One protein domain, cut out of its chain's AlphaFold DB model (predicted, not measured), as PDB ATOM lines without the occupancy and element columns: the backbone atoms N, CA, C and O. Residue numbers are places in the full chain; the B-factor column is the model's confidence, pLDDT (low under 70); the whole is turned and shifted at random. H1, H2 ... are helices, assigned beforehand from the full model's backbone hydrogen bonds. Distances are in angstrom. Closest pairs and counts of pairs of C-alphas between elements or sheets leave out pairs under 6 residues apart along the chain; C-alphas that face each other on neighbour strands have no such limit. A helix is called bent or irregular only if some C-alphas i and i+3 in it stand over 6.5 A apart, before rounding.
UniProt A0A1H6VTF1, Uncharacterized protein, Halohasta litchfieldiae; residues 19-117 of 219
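What this domain is: This is residues 19 to 117 of the 219 residues of an uncharacterized protein of Halohasta litchfieldiae (UniProt A0A1H6VTF1). Two long helices, H2 and H4, cross as an X at two levels with an open space between them. The short H3 and its links join the end of H2 to the start of H4, H5 folds back from the far end of H4 as a V, and the short H1 folds back at the start of H2. The 99 printed residues hold five named helices in the order H1, H2, H3, H4, H5 and no named strand; the class is all helix. The whole is loose, with a radius of gyration of the C-alphas of 16.6 A, and spans 50 by 37 by 21 A.

How they stand to each other: Start at H2, residues 31 to 58, the longest helix, which has a kink of 30 degrees near residue 50; it is neither bent nor irregular, but only just: C-alphas 54 and 57 are 6.1 A apart. Look back to H1, residues 19 to 25: it only just touches H2, with 3 pairs of C-alphas within 8 A, and residues 34 to 37 of H2 alone take part. The closest C-alphas, those of Leu 24 and Arg 34, are 6.3 A apart, and the two helices run opposite ways at a steep tilt of 62 degrees. Past H2 comes H3, residues 61 to 68, which is apart from H2. H3 touches H4, residues 73 to 97, at residues 75 to 79 of H4 alone; the closest C-alphas, those of Phe 68 and Val 76, are 6.2 A apart, and the lines are about perpendicular at 82 degrees. H2 and H4 are apart. At the other end of H4, residues 91 to 95 touch H5, residues 101 to 116, only at the corner, and only just, with 3 pairs within 8 A; the closest C-alphas, those of Met 94 and Leu 101, are 6.1 A apart. H4 and H5 run opposite ways at a steep tilt of 38 degrees, only just past shallow. Every O i to N i+4 pair is within hydrogen-bond range in H1, H4 and H5; in H2 it is 21 of 24 and in H3 3 of 4.

Where its parts are: Find C-alpha 31 at (40.430, 37.644, -38.834); from there H2 runs 39.9 A to C-alpha 58 at (12.876, 36.447, -10.013). H4 runs 36.3 A from Pro 73 to Asn 97, and H5 22.5 A from Leu 101 to C-alpha 116 at (13.862, 49.336, -4.853). H1, Asn 19 to Phe 25, and H3, Glu 61 to Phe 68, are shorter, at 10.2 A and 10.6 A.

The domain as a whole: The two C-alphas farthest apart, those of Glu 28 and Gly 117, are 50.5 A apart. The printed part has no cut, and the four links between the helices are tight. Residues 27 to 32, 42 to 48, 81 to 86 and 106 to 111 stand free. The mean pLDDT of the printed part is 87.8; residues 70 and 74 are under 70.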
ATOM      1  N   ASN A  19      39.622  32.207 -22.483       87.38
ATOM      2  CA  ASN A  19      40.288  31.925 -23.759       87.38
ATOM      3  C   ASN A  19      39.666  32.693 -24.940       87.38
ATOM      4  O   ASN A  19      40.363  33.147 -25.843       87.38
ATOM      5  N   GLU A  20      38.340  32.840 -24.959       90.81
ATOM      6  CA  GLU A  20      37.666  33.632 -25.992       90.81
ATOM      7  C   GLU A  20      37.968  35.124 -25.844       90.81
ATOM      8  O   GLU A  20      38.135  35.802 -26.854       90.81
ATOM      9  N   SER A  21      38.077  35.618 -24.607       86.69
ATOM     10  CA  SER A  21      38.541  36.977 -24.329       86.69
ATOM     11  C   SER A  21      39.940  37.183 -24.911       86.69
ATOM     12  O   SER A  21      40.127  38.062 -25.749       86.69
ATOM     13  N   GLU A  22      40.895  36.306 -24.587       85.62
ATOM     14  CA  GLU A  22      42.260  36.353 -25.131       85.62
ATOM     15  C   GLU A  22      42.272  36.355 -26.668       85.62
ATOM     16  O   GLU A  22      42.924  37.199 -27.282       85.62
ATOM     17  N   CYS A  23      41.473  35.493 -27.308       85.31
ATOM     18  CA  CYS A  23      41.363  35.419 -28.769       85.31
ATOM     19  C   CYS A  23      40.826  36.707 -29.423       85.31
ATOM     20  O   CYS A  23      41.110  36.972 -30.595       85.31
ATOM     21  N   LEU A  24      40.011  37.500 -28.717       84.69
ATOM     22  CA  LEU A  24      39.489  38.769 -29.237       84.69
ATOM     23  C   LEU A  24      40.541  39.882 -29.230       84.69
ATOM     24  O   LEU A  24      40.502  40.746 -30.113       84.69
ATOM     25  N   PHE A  25      41.466  39.852 -28.268       77.00
ATOM     26  CA  PHE A  25      42.538  40.841 -28.129       77.00
ATOM     27  C   PHE A  25      43.833  40.431 -28.836       77.00
ATOM     28  O   PHE A  25      44.636  41.298 -29.181       77.00
ATOM     29  N   ASP A  26      44.018  39.138 -29.101       79.69
ATOM     30  CA  ASP A  26      45.200  38.613 -29.769       79.69
ATOM     31  C   ASP A  26      45.285  39.046 -31.250       79.69
ATOM     32  O   ASP A  26      44.406  38.777 -32.086       79.69
ATOM     33  N   GLY A  27      46.390  39.721 -31.576       72.81
ATOM     34  CA  GLY A  27      46.724  40.162 -32.927       72.81
ATOM     35  C   GLY A  27      47.129  39.018 -33.862       72.81
ATOM     36  O   GLY A  27      46.990  39.164 -35.078       72.81
ATOM     37  N   GLU A  28      47.574  37.879 -33.322       81.44
ATOM     38  CA  GLU A  28      47.996  36.707 -34.100       81.44
ATOM     39  C   GLU A  28      46.812  35.848 -34.562       81.44
ATOM     40  O   GLU A  28      46.878  35.183 -35.604       81.44
ATOM     41  N   THR A  29      45.691  35.902 -33.840       83.62
ATOM     42  CA  THR A  29      44.455  35.224 -34.224       83.62
ATOM     43  C   THR A  29      43.988  35.700 -35.606       83.62
ATOM     44  O   THR A  29      43.970  36.889 -35.933       83.62
ATOM     45  N   SER A  30      43.600  34.765 -36.477       86.25
ATOM     46  CA  SER A  30      43.154  35.129 -37.827       86.25
ATOM     47  C   SER A  30      41.844  35.927 -37.796       86.25
ATOM     48  O   SER A  30      40.961  35.651 -36.983       86.25
ATOM     49  N   GLN A  31      41.665  36.856 -38.741       85.75
ATOM     50  CA  GLN A  31      40.430  37.644 -38.834       85.75
ATOM     51  C   GLN A  31      39.182  36.761 -38.966       85.75
ATOM     52  O   GLN A  31      38.191  36.991 -38.283       85.75
ATOM     53  N   LYS A  32      39.267  35.694 -39.771       89.38
ATOM     54  CA  LYS A  32      38.183  34.721 -39.938       89.38
ATOM     55  C   LYS A  32      37.791  34.061 -38.609       89.38
ATOM     56  O   LYS A  32      36.607  33.962 -38.319       89.38
ATOM     57  N   ALA A  33      38.769  33.640 -37.807       87.12
ATOM     58  CA  ALA A  33      38.505  33.034 -36.502       87.12
ATOM     59  C   ALA A  33      37.861  34.035 -35.529       87.12
ATOM     60  O   ALA A  33      36.919  33.678 -34.825       87.12
ATOM     61  N   ARG A  34      38.308  35.301 -35.533       89.75
ATOM     62  CA  ARG A  34      37.668  36.365 -34.741       89.75
ATOM     63  C   ARG A  34      36.224  36.610 -35.167       89.75
ATOM     64  O   ARG A  34      35.373  36.797 -34.307       89.75
ATOM     65  N   ASP A  35      35.936  36.604 -36.464       89.62
ATOM     66  CA  ASP A  35      34.578  36.833 -36.967       89.62
ATOM     67  C   ASP A  35      33.639  35.664 -36.629       89.62
ATOM     68  O   ASP A  35      32.527  35.896 -36.156       89.62
ATOM     69  N   GLU A  36      34.108  34.418 -36.755       91.44
ATOM     70  CA  GLU A  36      33.368  33.227 -36.305       91.44
ATOM     71  C   GLU A  36      33.094  33.269 -34.790       91.44
ATOM     72  O   GLU A  36      31.981  32.979 -34.344       91.44
ATOM     73  N   LEU A  37      34.080  33.680 -33.986       91.81
ATOM     74  CA  LEU A  37      33.912  33.844 -32.543       91.81
ATOM     75  C   LEU A  37      32.913  34.963 -32.204       91.81
ATOM     76  O   LEU A  37      32.044  34.778 -31.351       91.81
ATOM     77  N   ARG A  38      32.981  36.107 -32.893       91.94
ATOM     78  CA  ARG A  38      32.033  37.225 -32.722       91.94
ATOM     79  C   ARG A  38      30.598  36.806 -33.034       91.94
ATOM     80  O   ARG A  38      29.692  37.205 -32.308       91.94
ATOM     81  N   GLU A  39      30.379  35.979 -34.054       92.50
ATOM     82  CA  GLU A  39      29.054  35.427 -34.364       92.50
ATOM     83  C   GLU A  39      28.532  34.535 -33.223       92.50
ATOM     84  O   GLU A  39      27.386  34.675 -32.787       92.50
ATOM     85  N   GLN A  40      29.383  33.667 -32.671       91.56
ATOM     86  CA  GLN A  40      29.022  32.821 -31.528       91.56
ATOM     87  C   GLN A  40      28.712  33.641 -30.268       91.56
ATOM     88  O   GLN A  40      27.744  33.353 -29.562       91.56
ATOM     89  N   ILE A  41      29.510  34.674 -29.982       93.00
ATOM     90  CA  ILE A  41      29.269  35.608 -28.872       93.00
ATOM     91  C   ILE A  41      27.969  36.385 -29.095       93.00
ATOM     92  O   ILE A  41      27.180  36.504 -28.166       93.00
ATOM     93  N   SER A  42      27.689  36.844 -30.317       91.75
ATOM     94  CA  SER A  42      26.439  37.539 -30.657       91.75
ATOM     95  C   SER A  42      25.202  36.675 -30.372       91.75
ATOM     96  O   SER A  42      24.242  37.128 -29.743       91.75
ATOM     97  N   ASN A  43      25.248  35.390 -30.736       90.00
ATOM     98  CA  ASN A  43      24.169  34.448 -30.432       90.00
ATOM     99  C   ASN A  43      23.975  34.250 -28.917       90.00
ATOM    100  O   ASN A  43      22.839  34.277 -28.437       90.00
ATOM    101  N   ARG A  44      25.068  34.094 -28.156       93.31
ATOM    102  CA  ARG A  44      25.018  33.986 -26.685       93.31
ATOM    103  C   ARG A  44      24.556  35.275 -26.019       93.31
ATOM    104  O   ARG A  44      23.831  35.214 -25.032       93.31
ATOM    105  N   LEU A  45      24.902  36.435 -26.574       92.62
ATOM    106  CA  LEU A  45      24.425  37.727 -26.094       92.62
ATOM    107  C   LEU A  45      22.904  37.799 -26.227       92.62
ATOM    108  O   LEU A  45      22.222  38.112 -25.259       92.62
ATOM    109  N   GLY A  46      22.355  37.406 -27.379       91.00
ATOM    110  CA  GLY A  46      20.906  37.323 -27.569       91.00
ATOM    111  C   GLY A  46      20.203  36.385 -26.576       91.00
ATOM    112  O   GLY A  46      19.072  36.664 -26.180       91.00
ATOM    113  N   GLN A  47      20.852  35.295 -26.152       90.88
ATOM    114  CA  GLN A  47      20.339  34.399 -25.105       90.88
ATOM    115  C   GLN A  47      20.437  35.039 -23.715       90.88
ATOM    116  O   GLN A  47      19.431  35.118 -23.020       90.88
ATOM    117  N   THR A  48      21.590  35.616 -23.377       92.69
ATOM    118  CA  THR A  48      21.835  36.324 -22.108       92.69
ATOM    119  C   THR A  48      20.822  37.455 -21.893       92.69
ATOM    120  O   THR A  48      20.279  37.624 -20.805       92.69
ATOM    121  N   LEU A  49      20.483  38.203 -22.949       92.19
ATOM    122  CA  LEU A  49      19.453  39.246 -22.888       92.19
ATOM    123  C   LEU A  49      18.051  38.699 -22.599       92.19
ATOM    124  O   LEU A  49      17.255  39.368 -21.942       92.19
ATOM    125  N   ARG A  50      17.734  37.483 -23.056       90.81
ATOM    126  CA  ARG A  50      16.475  36.811 -22.695       90.81
ATOM    127  C   ARG A  50      16.506  36.315 -21.259       90.81
ATOM    128  O   ARG A  50      15.482  36.394 -20.589       90.81
ATOM    129  N   ASP A  51      17.661  35.859 -20.787       92.62
ATOM    130  CA  ASP A  51      17.823  35.437 -19.401       92.62
ATOM    131  C   ASP A  51      17.579  36.610 -18.449       92.62
ATOM    132  O   ASP A  51      16.874  36.425 -17.460       92.62
ATOM    133  N   PHE A  52      18.012  37.836 -18.786       91.69
ATOM    134  CA  PHE A  52      17.692  39.036 -17.997       91.69
ATOM    135  C   PHE A  52      16.189  39.261 -17.796       91.69
ATOM    136  O   PHE A  52      15.777  39.661 -16.708       91.69
ATOM    137  N   ALA A  53      15.353  38.931 -18.786       89.12
ATOM    138  CA  ALA A  53      13.896  39.011 -18.653       89.12
ATOM    139  C   ALA A  53      13.322  37.994 -17.646       89.12
ATOM    140  O   ALA A  53      12.190  38.154 -17.188       89.12
ATOM    141  N   VAL A  54      14.089  36.957 -17.299       90.69
ATOM    142  CA  VAL A  54      13.750  35.970 -16.271       90.69
ATOM    143  C   VAL A  54      14.392  36.333 -14.935       90.69
ATOM    144  O   VAL A  54      13.688  36.343 -13.930       90.69
ATOM    145  N   VAL A  55      15.693  36.648 -14.890       91.00
ATOM    146  CA  VAL A  55      16.382  36.918 -13.615       91.00
ATOM    147  C   VAL A  55      15.937  38.220 -12.961       91.00
ATOM    148  O   VAL A  55      15.735  38.210 -11.751       91.00
ATOM    149  N   TYR A  56      15.700  39.300 -13.716       89.50
ATOM    150  CA  TYR A  56      15.270  40.582 -13.139       89.50
ATOM    151  C   TYR A  56      14.018  40.451 -12.249       89.50
ATOM    152  O   TYR A  56      14.074  40.860 -11.094       89.50
ATOM    153  N   PRO A  57      12.908  39.829 -12.700       91.69
ATOM    154  CA  PRO A  57      11.727  39.675 -11.851       91.69
ATOM    155  C   PRO A  57      11.805  38.526 -10.827       91.69
ATOM    156  O   PRO A  57      10.861  38.369 -10.054       91.69
ATOM    157  N   THR A  58      12.841  37.674 -10.843       91.94
ATOM    158  CA  THR A  58      12.876  36.447 -10.013       91.94
ATOM    159  C   THR A  58      13.988  36.395  -8.975       91.94
ATOM    160  O   THR A  58      13.828  35.689  -7.975       91.94
ATOM    161  N   LEU A  59      15.097  37.109  -9.176       89.69
ATOM    162  CA  LEU A  59      16.148  37.210  -8.169       89.69
ATOM    163  C   LEU A  59      15.663  38.028  -6.975       89.69
ATOM    164  O   LEU A  59      14.936  39.010  -7.120       89.69
ATOM    165  N   ARG A  60      16.072  37.609  -5.777       89.88
ATOM    166  CA  ARG A  60      15.798  38.368  -4.556       89.88
ATOM    167  C   ARG A  60      16.850  39.454  -4.402       89.88
ATOM    168  O   ARG A  60      17.978  39.300  -4.861       89.88
ATOM    169  N   GLU A  61      16.497  40.491  -3.658       87.94
ATOM    170  CA  GLU A  61      17.391  41.601  -3.321       87.94
ATOM    171  C   GLU A  61      18.744  41.118  -2.780       87.94
ATOM    172  O   GLU A  61      19.772  41.456  -3.349       87.94
ATOM    173  N   CYS A  62      18.759  40.197  -1.808       87.81
ATOM    174  CA  CYS A  62      20.005  39.653  -1.251       87.81
ATOM    175  C   CYS A  62      20.890  38.925  -2.279       87.81
ATOM    176  O   CYS A  62      22.109  38.861  -2.124       87.81
ATOM    177  N   ASP A  63      20.286  38.333  -3.318       89.50
ATOM    178  CA  ASP A  63      21.034  37.665  -4.383       89.50
ATOM    179  C   ASP A  63      21.696  38.726  -5.287       89.50
ATOM    180  O   ASP A  63      22.855  38.566  -5.668       89.50
ATOM    181  N   ILE A  64      21.006  39.843  -5.556       87.31
ATOM    182  CA  ILE A  64      21.537  41.002  -6.295       87.31
ATOM    183  C   ILE A  64      22.640  41.696  -5.483       87.31
ATOM    184  O   ILE A  64      23.740  41.898  -5.995       87.31
ATOM    185  N   GLU A  65      22.399  41.984  -4.202       85.75
ATOM    186  CA  GLU A  65      23.381  42.579  -3.285       85.75
ATOM    187  C   GLU A  65      24.678  41.767  -3.229       85.75
ATOM    188  O   GLU A  65      25.761  42.341  -3.216       85.75
ATOM    189  N   SER A  66      24.599  40.432  -3.271       86.06
ATOM    190  CA  SER A  66      25.790  39.573  -3.247       86.06
ATOM    191  C   SER A  66      26.712  39.743  -4.464       86.06
ATOM    192  O   SER A  66      27.905  39.443  -4.380       86.06
ATOM    193  N   VAL A  67      26.174  40.227  -5.589       86.00
ATOM    194  CA  VAL A  67      26.942  40.545  -6.803       86.00
ATOM    195  C   VAL A  67      27.583  41.926  -6.682       86.00
ATOM    196  O   VAL A  67      28.750  42.086  -7.034       86.00
ATOM    197  N   PHE A  68      26.839  42.902  -6.157       82.00
ATOM    198  CA  PHE A  68      27.298  44.284  -5.972       82.00
ATOM    199  C   PHE A  68      28.046  44.526  -4.647       82.00
ATOM    200  O   PHE A  68      28.415  45.666  -4.379       82.00
ATOM    201  N   ASP A  69      28.273  43.460  -3.865       77.56
ATOM    202  CA  ASP A  69      28.914  43.379  -2.542       77.56
ATOM    203  C   ASP A  69      29.737  44.630  -2.165       77.56
ATOM    204  O   ASP A  69      30.908  44.737  -2.556       77.56
ATOM    205  N   PRO A  70      29.144  45.577  -1.407       68.19
ATOM    206  CA  PRO A  70      29.769  46.864  -1.116       68.19
ATOM    207  C   PRO A  70      31.011  46.729  -0.226       68.19
ATOM    208  O   PRO A  70      31.846  47.635  -0.196       68.19
ATOM    209  N   ASP A  71      31.174  45.592   0.456       75.69
ATOM    210  CA  ASP A  71      32.262  45.346   1.402       75.69
ATOM    211  C   ASP A  71      33.555  44.866   0.717       75.69
ATOM    212  O   ASP A  71      34.593  44.698   1.366       75.69
ATOM    213  N   SER A  72      33.533  44.670  -0.606       76.06
ATOM    214  CA  SER A  72      34.684  44.231  -1.392       76.06
ATOM    215  C   SER A  72      35.083  45.278  -2.447       76.06
ATOM    216  O   SER A  72      34.733  45.118  -3.621       76.06
ATOM    217  N   PRO A  73      35.915  46.287  -2.100       71.50
ATOM    218  CA  PRO A  73      36.253  47.414  -2.979       71.50
ATOM    219  C   PRO A  73      36.708  47.013  -4.387       71.50
ATOM    220  O   PRO A  73      36.278  47.594  -5.375       71.50
ATOM    221  N   ARG A  74      37.525  45.957  -4.503       67.88
ATOM    222  CA  ARG A  74      37.994  45.460  -5.804       67.88
ATOM    223  C   ARG A  74      36.860  44.905  -6.674       67.88
ATOM    224  O   ARG A  74      36.818  45.183  -7.868       67.88
ATOM    225  N   LYS A  75      35.946  44.132  -6.080       72.31
ATOM    226  CA  LYS A  75      34.774  43.605  -6.798       72.31
ATOM    227  C   LYS A  75      33.843  44.738  -7.203       72.31
ATOM    228  O   LYS A  75      33.332  44.717  -8.312       72.31
ATOM    229  N   VAL A  76      33.672  45.732  -6.334       73.69
ATOM    230  CA  VAL A  76      32.865  46.920  -6.617       73.69
ATOM    231  C   VAL A  76      33.389  47.639  -7.862       73.69
ATOM    232  O   VAL A  76      32.602  47.917  -8.760       73.69
ATOM    233  N   THR A  77      34.700  47.871  -7.979       77.81
ATOM    234  CA  THR A  77      35.291  48.491  -9.177       77.81
ATOM    235  C   THR A  77      35.073  47.646 -10.436       77.81
ATOM    236  O   THR A  77      34.594  48.169 -11.440       77.81
ATOM    237  N   GLU A  78      35.375  46.344 -10.391       81.88
ATOM    238  CA  GLU A  78      35.240  45.443 -11.550       81.88
ATOM    239  C   GLU A  78      33.772  45.324 -12.014       81.88
ATOM    240  O   GLU A  78      33.483  45.429 -13.207       81.88
ATOM    241  N   VAL A  79      32.828  45.175 -11.080       83.69
ATOM    242  CA  VAL A  79      31.388  45.070 -11.372       83.69
ATOM    243  C   VAL A  79      30.820  46.395 -11.877       83.69
ATOM    244  O   VAL A  79      30.038  46.391 -12.829       83.69
ATOM    245  N   ARG A  80      31.213  47.536 -11.294       82.81
ATOM    246  CA  ARG A  80      30.786  48.865 -11.768       82.81
ATOM    247  C   ARG A  80      31.271  49.124 -13.191       82.81
ATOM    248  O   ARG A  80      30.464  49.511 -14.032       82.81
ATOM    249  N   ALA A  81      32.539  48.829 -13.479       82.81
ATOM    250  CA  ALA A  81      33.091  48.967 -14.823       82.81
ATOM    251  C   ALA A  81      32.365  48.075 -15.838       82.81
ATOM    252  O   ALA A  81      31.868  48.568 -16.849       82.81
ATOM    253  N   ALA A  82      32.187  46.790 -15.518       86.50
ATOM    254  CA  ALA A  82      31.451  45.867 -16.378       86.50
ATOM    255  C   ALA A  82      29.988  46.298 -16.598       86.50
ATOM    256  O   ALA A  82      29.444  46.110 -17.686       86.50
ATOM    257  N   THR A  83      29.349  46.898 -15.588       88.81
ATOM    258  CA  THR A  83      27.985  47.437 -15.700       88.81
ATOM    259  C   THR A  83      27.938  48.630 -16.656       88.81
ATOM    260  O   THR A  83      27.045  48.689 -17.503       88.81
ATOM    261  N   GLN A  84      28.904  49.551 -16.567       86.75
ATOM    262  CA  GLN A  84      29.003  50.698 -17.471       86.75
ATOM    263  C   GLN A  84      29.235  50.248 -18.922       86.75
ATOM    264  O   GLN A  84      28.514  50.691 -19.817       86.75
ATOM    265  N   ASP A  85      30.156  49.310 -19.154       87.69
ATOM    266  CA  ASP A  85      30.426  48.753 -20.486       87.69
ATOM    267  C   ASP A  85      29.204  48.030 -21.066       87.69
ATOM    268  O   ASP A  85      28.865  48.188 -22.247       87.69
ATOM    269  N   ALA A  86      28.501  47.256 -20.233       90.75
ATOM    270  CA  ALA A  86      27.268  46.593 -20.629       90.75
ATOM    271  C   ALA A  86      26.195  47.616 -21.022       90.75
ATOM    272  O   ALA A  86      25.598  47.487 -22.093       90.75
ATOM    273  N   LEU A  87      25.979  48.659 -20.215       92.00
ATOM    274  CA  LEU A  87      25.023  49.720 -20.528       92.00
ATOM    275  C   LEU A  87      25.392  50.432 -21.836       92.00
ATOM    276  O   LEU A  87      24.535  50.562 -22.711       92.00
ATOM    277  N   ALA A  88      26.658  50.814 -22.020       89.69
ATOM    278  CA  ALA A  88      27.145  51.445 -23.246       89.69
ATOM    279  C   ALA A  88      26.901  50.562 -24.482       89.69
ATOM    280  O   ALA A  88      26.413  51.038 -25.510       89.69
ATOM    281  N   MET A  89      27.160  49.253 -24.380       92.06
ATOM    282  CA  MET A  89      26.878  48.293 -25.448       92.06
ATOM    283  C   MET A  89      25.378  48.212 -25.777       92.06
ATOM    284  O   MET A  89      25.015  48.198 -26.957       92.06
ATOM    285  N   LEU A  90      24.504  48.159 -24.767       93.00
ATOM    286  CA  LEU A  90      23.051  48.090 -24.966       93.00
ATOM    287  C   LEU A  90      22.505  49.375 -25.592       93.00
ATOM    288  O   LEU A  90      21.724  49.313 -26.543       93.00
ATOM    289  N   VAL A  91      22.966  50.533 -25.116       92.56
ATOM    290  CA  VAL A  91      22.645  51.847 -25.685       92.56
ATOM    291  C   VAL A  91      23.088  51.931 -27.142       92.56
ATOM    292  O   VAL A  91      22.292  52.307 -28.003       92.56
ATOM    293  N   TYR A  92      24.314  51.504 -27.453       91.25
ATOM    294  CA  TYR A  92      24.804  51.448 -28.830       91.25
ATOM    295  C   TYR A  92      23.934  50.546 -29.720       91.25
ATOM    296  O   TYR A  92      23.604  50.913 -30.852       91.25
ATOM    297  N   GLY A  93      23.523  49.379 -29.212       91.94
ATOM    298  CA  GLY A  93      22.612  48.469 -29.908       91.94
ATOM    299  C   GLY A  93      21.258  49.113 -30.223       91.94
ATOM    300  O   GLY A  93      20.786  49.014 -31.358       91.94
ATOM    301  N   MET A  94      20.668  49.825 -29.259       92.88
ATOM    302  CA  MET A  94      19.410  50.560 -29.440       92.88
ATOM    303  C   MET A  94      19.551  51.697 -30.462       92.88
ATOM    304  O   MET A  94      18.733  51.814 -31.375       92.88
ATOM    305  N   LEU A  95      20.621  52.496 -30.372       90.81
ATOM    306  CA  LEU A  95      20.898  53.574 -31.330       90.81
ATOM    307  C   LEU A  95      21.046  53.045 -32.760       90.81
ATOM    308  O   LEU A  95      20.474  53.612 -33.690       90.81
ATOM    309  N   THR A  96      21.768  51.937 -32.929       90.44
ATOM    310  CA  THR A  96      22.014  51.318 -34.242       90.44
ATOM    311  C   THR A  96      20.727  50.790 -34.883       90.44
ATOM    312  O   THR A  96      20.595  50.819 -36.104       90.44
ATOM    313  N   ASN A  97      19.761  50.340 -34.078       90.44
ATOM    314  CA  ASN A  97      18.474  49.834 -34.563       90.44
ATOM    315  C   ASN A  97      17.374  50.905 -34.638       90.44
ATOM    316  O   ASN A  97      16.253  50.596 -35.043       90.44
ATOM    317  N   GLY A  98      17.676  52.161 -34.290       86.44
ATOM    318  CA  GLY A  98      16.692  53.246 -34.292       86.44
ATOM    319  C   GLY A  98      15.601  53.079 -33.231       86.44
ATOM    320  O   GLY A  98      14.482  53.550 -33.433       86.44
ATOM    321  N   ASP A  99      15.910  52.403 -32.123       89.88
ATOM    322  CA  ASP A  99      14.987  52.256 -31.000       89.88
ATOM    323  C   ASP A  99      14.717  53.598 -30.303       89.88
ATOM    324  O   ASP A  99      15.502  54.550 -30.370       89.88
ATOM    325  N   MET A 100      13.601  53.652 -29.571       88.44
ATOM    326  CA  MET A 100      13.252  54.771 -28.689       88.44
ATOM    327  C   MET A 100      14.082  54.728 -27.400       88.44
ATOM    328  O   MET A 100      13.563  54.415 -26.327       88.44
ATOM    329  N   LEU A 101      15.379  55.008 -27.528       90.81
ATOM    330  CA  LEU A 101      16.365  54.940 -26.450       90.81
ATOM    331  C   LEU A 101      15.905  55.676 -25.188       90.81
ATOM    332  O   LEU A 101      15.946  55.108 -24.100       90.81
ATOM    333  N   GLU A 102      15.448  56.919 -25.343       90.62
ATOM    334  CA  GLU A 102      15.080  57.795 -24.234       90.62
ATOM    335  C   GLU A 102      13.963  57.179 -23.383       90.62
ATOM    336  O   GLU A 102      14.102  57.058 -22.170       90.62
ATOM    337  N   MET A 103      12.904  56.693 -24.036       90.38
ATOM    338  CA  MET A 103      11.776  56.034 -23.373       90.38
ATOM    339  C   MET A 103      12.200  54.720 -22.709       90.38
ATOM    340  O   MET A 103      11.829  54.457 -21.572       90.38
ATOM    341  N   ARG A 104      13.006  53.897 -23.393       91.94
ATOM    342  CA  ARG A 104      13.455  52.600 -22.861       91.94
ATOM    343  C   ARG A 104      14.329  52.753 -21.619       91.94
ATOM    344  O   ARG A 104      14.163  51.979 -20.680       91.94
ATOM    345  N   LEU A 105      15.244  53.721 -21.617       93.31
ATOM    346  CA  LEU A 105      16.092  54.008 -20.460       93.31
ATOM    347  C   LEU A 105      15.281  54.601 -19.310       93.31
ATOM    348  O   LEU A 105      15.435  54.151 -18.178       93.31
ATOM    349  N   GLN A 106      14.393  55.554 -19.601       93.44
ATOM    350  CA  GLN A 106      13.514  56.144 -18.596       93.44
ATOM    351  C   GLN A 106      12.668  55.068 -17.901       93.44
ATOM    352  O   GLN A 106      12.701  54.965 -16.675       93.44
ATOM    353  N   ASP A 107      11.997  54.209 -18.675       92.94
ATOM    354  CA  ASP A 107      11.192  53.105 -18.145       92.94
ATOM    355  C   ASP A 107      12.045  52.128 -17.322       92.94
ATOM    356  O   ASP A 107      11.614  51.659 -16.270       92.94
ATOM    357  N   ALA A 108      13.256  51.796 -17.782       94.19
ATOM    358  CA  ALA A 108      14.145  50.880 -17.069       94.19
ATOM    359  C   ALA A 108      14.562  51.434 -15.697       94.19
ATOM    360  O   ALA A 108      14.480  50.710 -14.704       94.19
ATOM    361  N   ILE A 109      14.948  52.713 -15.632       94.31
ATOM    362  CA  ILE A 109      15.341  53.385 -14.387       94.31
ATOM    363  C   ILE A 109      14.143  53.480 -13.433       94.31
ATOM    364  O   ILE A 109      14.257  53.114 -12.266       94.31
ATOM    365  N   GLN A 110      12.973  53.892 -13.932       93.31
ATOM    366  CA  GLN A 110      11.753  53.974 -13.122       93.31
ATOM    367  C   GLN A 110      11.329  52.605 -12.576       93.31
ATOM    368  O   GLN A 110      11.002  52.486 -11.397       93.31
ATOM    369  N   ASN A 111      11.368  51.554 -13.399       92.69
ATOM    370  CA  ASN A 111      11.029  50.198 -12.963       92.69
ATOM    371  C   ASN A 111      11.996  49.681 -11.890       92.69
ATOM    372  O   ASN A 111      11.550  49.026 -10.942       92.69
ATOM    373  N   ALA A 112      13.293  49.973 -12.025       93.31
ATOM    374  CA  ALA A 112      14.294  49.615 -11.028       93.31
ATOM    375  C   ALA A 112      14.047  50.348  -9.702       93.31
ATOM    376  O   ALA A 112      13.991  49.700  -8.661       93.31
ATOM    377  N   ALA A 113      13.794  51.659  -9.739       91.38
ATOM    378  CA  ALA A 113      13.513  52.456  -8.545       91.38
ATOM    379  C   ALA A 113      12.235  52.013  -7.820       91.38
ATOM    380  O   ALA A 113      12.252  51.807  -6.610       91.38
ATOM    381  N   ILE A 114      11.152  51.739  -8.559       92.06
ATOM    382  CA  ILE A 114       9.918  51.186  -7.976       92.06
ATOM    383  C   ILE A 114      10.196  49.840  -7.298       92.06
ATOM    384  O   ILE A 114       9.665  49.571  -6.222       92.06
ATOM    385  N   SER A 115      11.033  48.999  -7.911       89.31
ATOM    386  CA  SER A 115      11.419  47.700  -7.343       89.31
ATOM    387  C   SER A 115      12.300  47.849  -6.099       89.31
ATOM    388  O   SER A 115      12.209  47.020  -5.198       89.31
ATOM    389  N   TYR A 116      13.089  48.923  -6.026       89.31
ATOM    390  CA  TYR A 116      13.862  49.336  -4.853       89.31
ATOM    391  C   TYR A 116      12.996  49.999  -3.758       89.31
ATOM    392  O   TYR A 116      13.446  50.193  -2.634       89.31
ATOM    393  N   GLY A 117      11.723  50.293  -4.045       90.62
ATOM    394  CA  GLY A 117      10.780  50.891  -3.093       90.62
ATOM    395  C   GLY A 117      10.684  52.415  -3.163       90.62
ATOM    396  O   GLY A 117      10.076  53.027  -2.284       90.62
TER     397      GLY A 117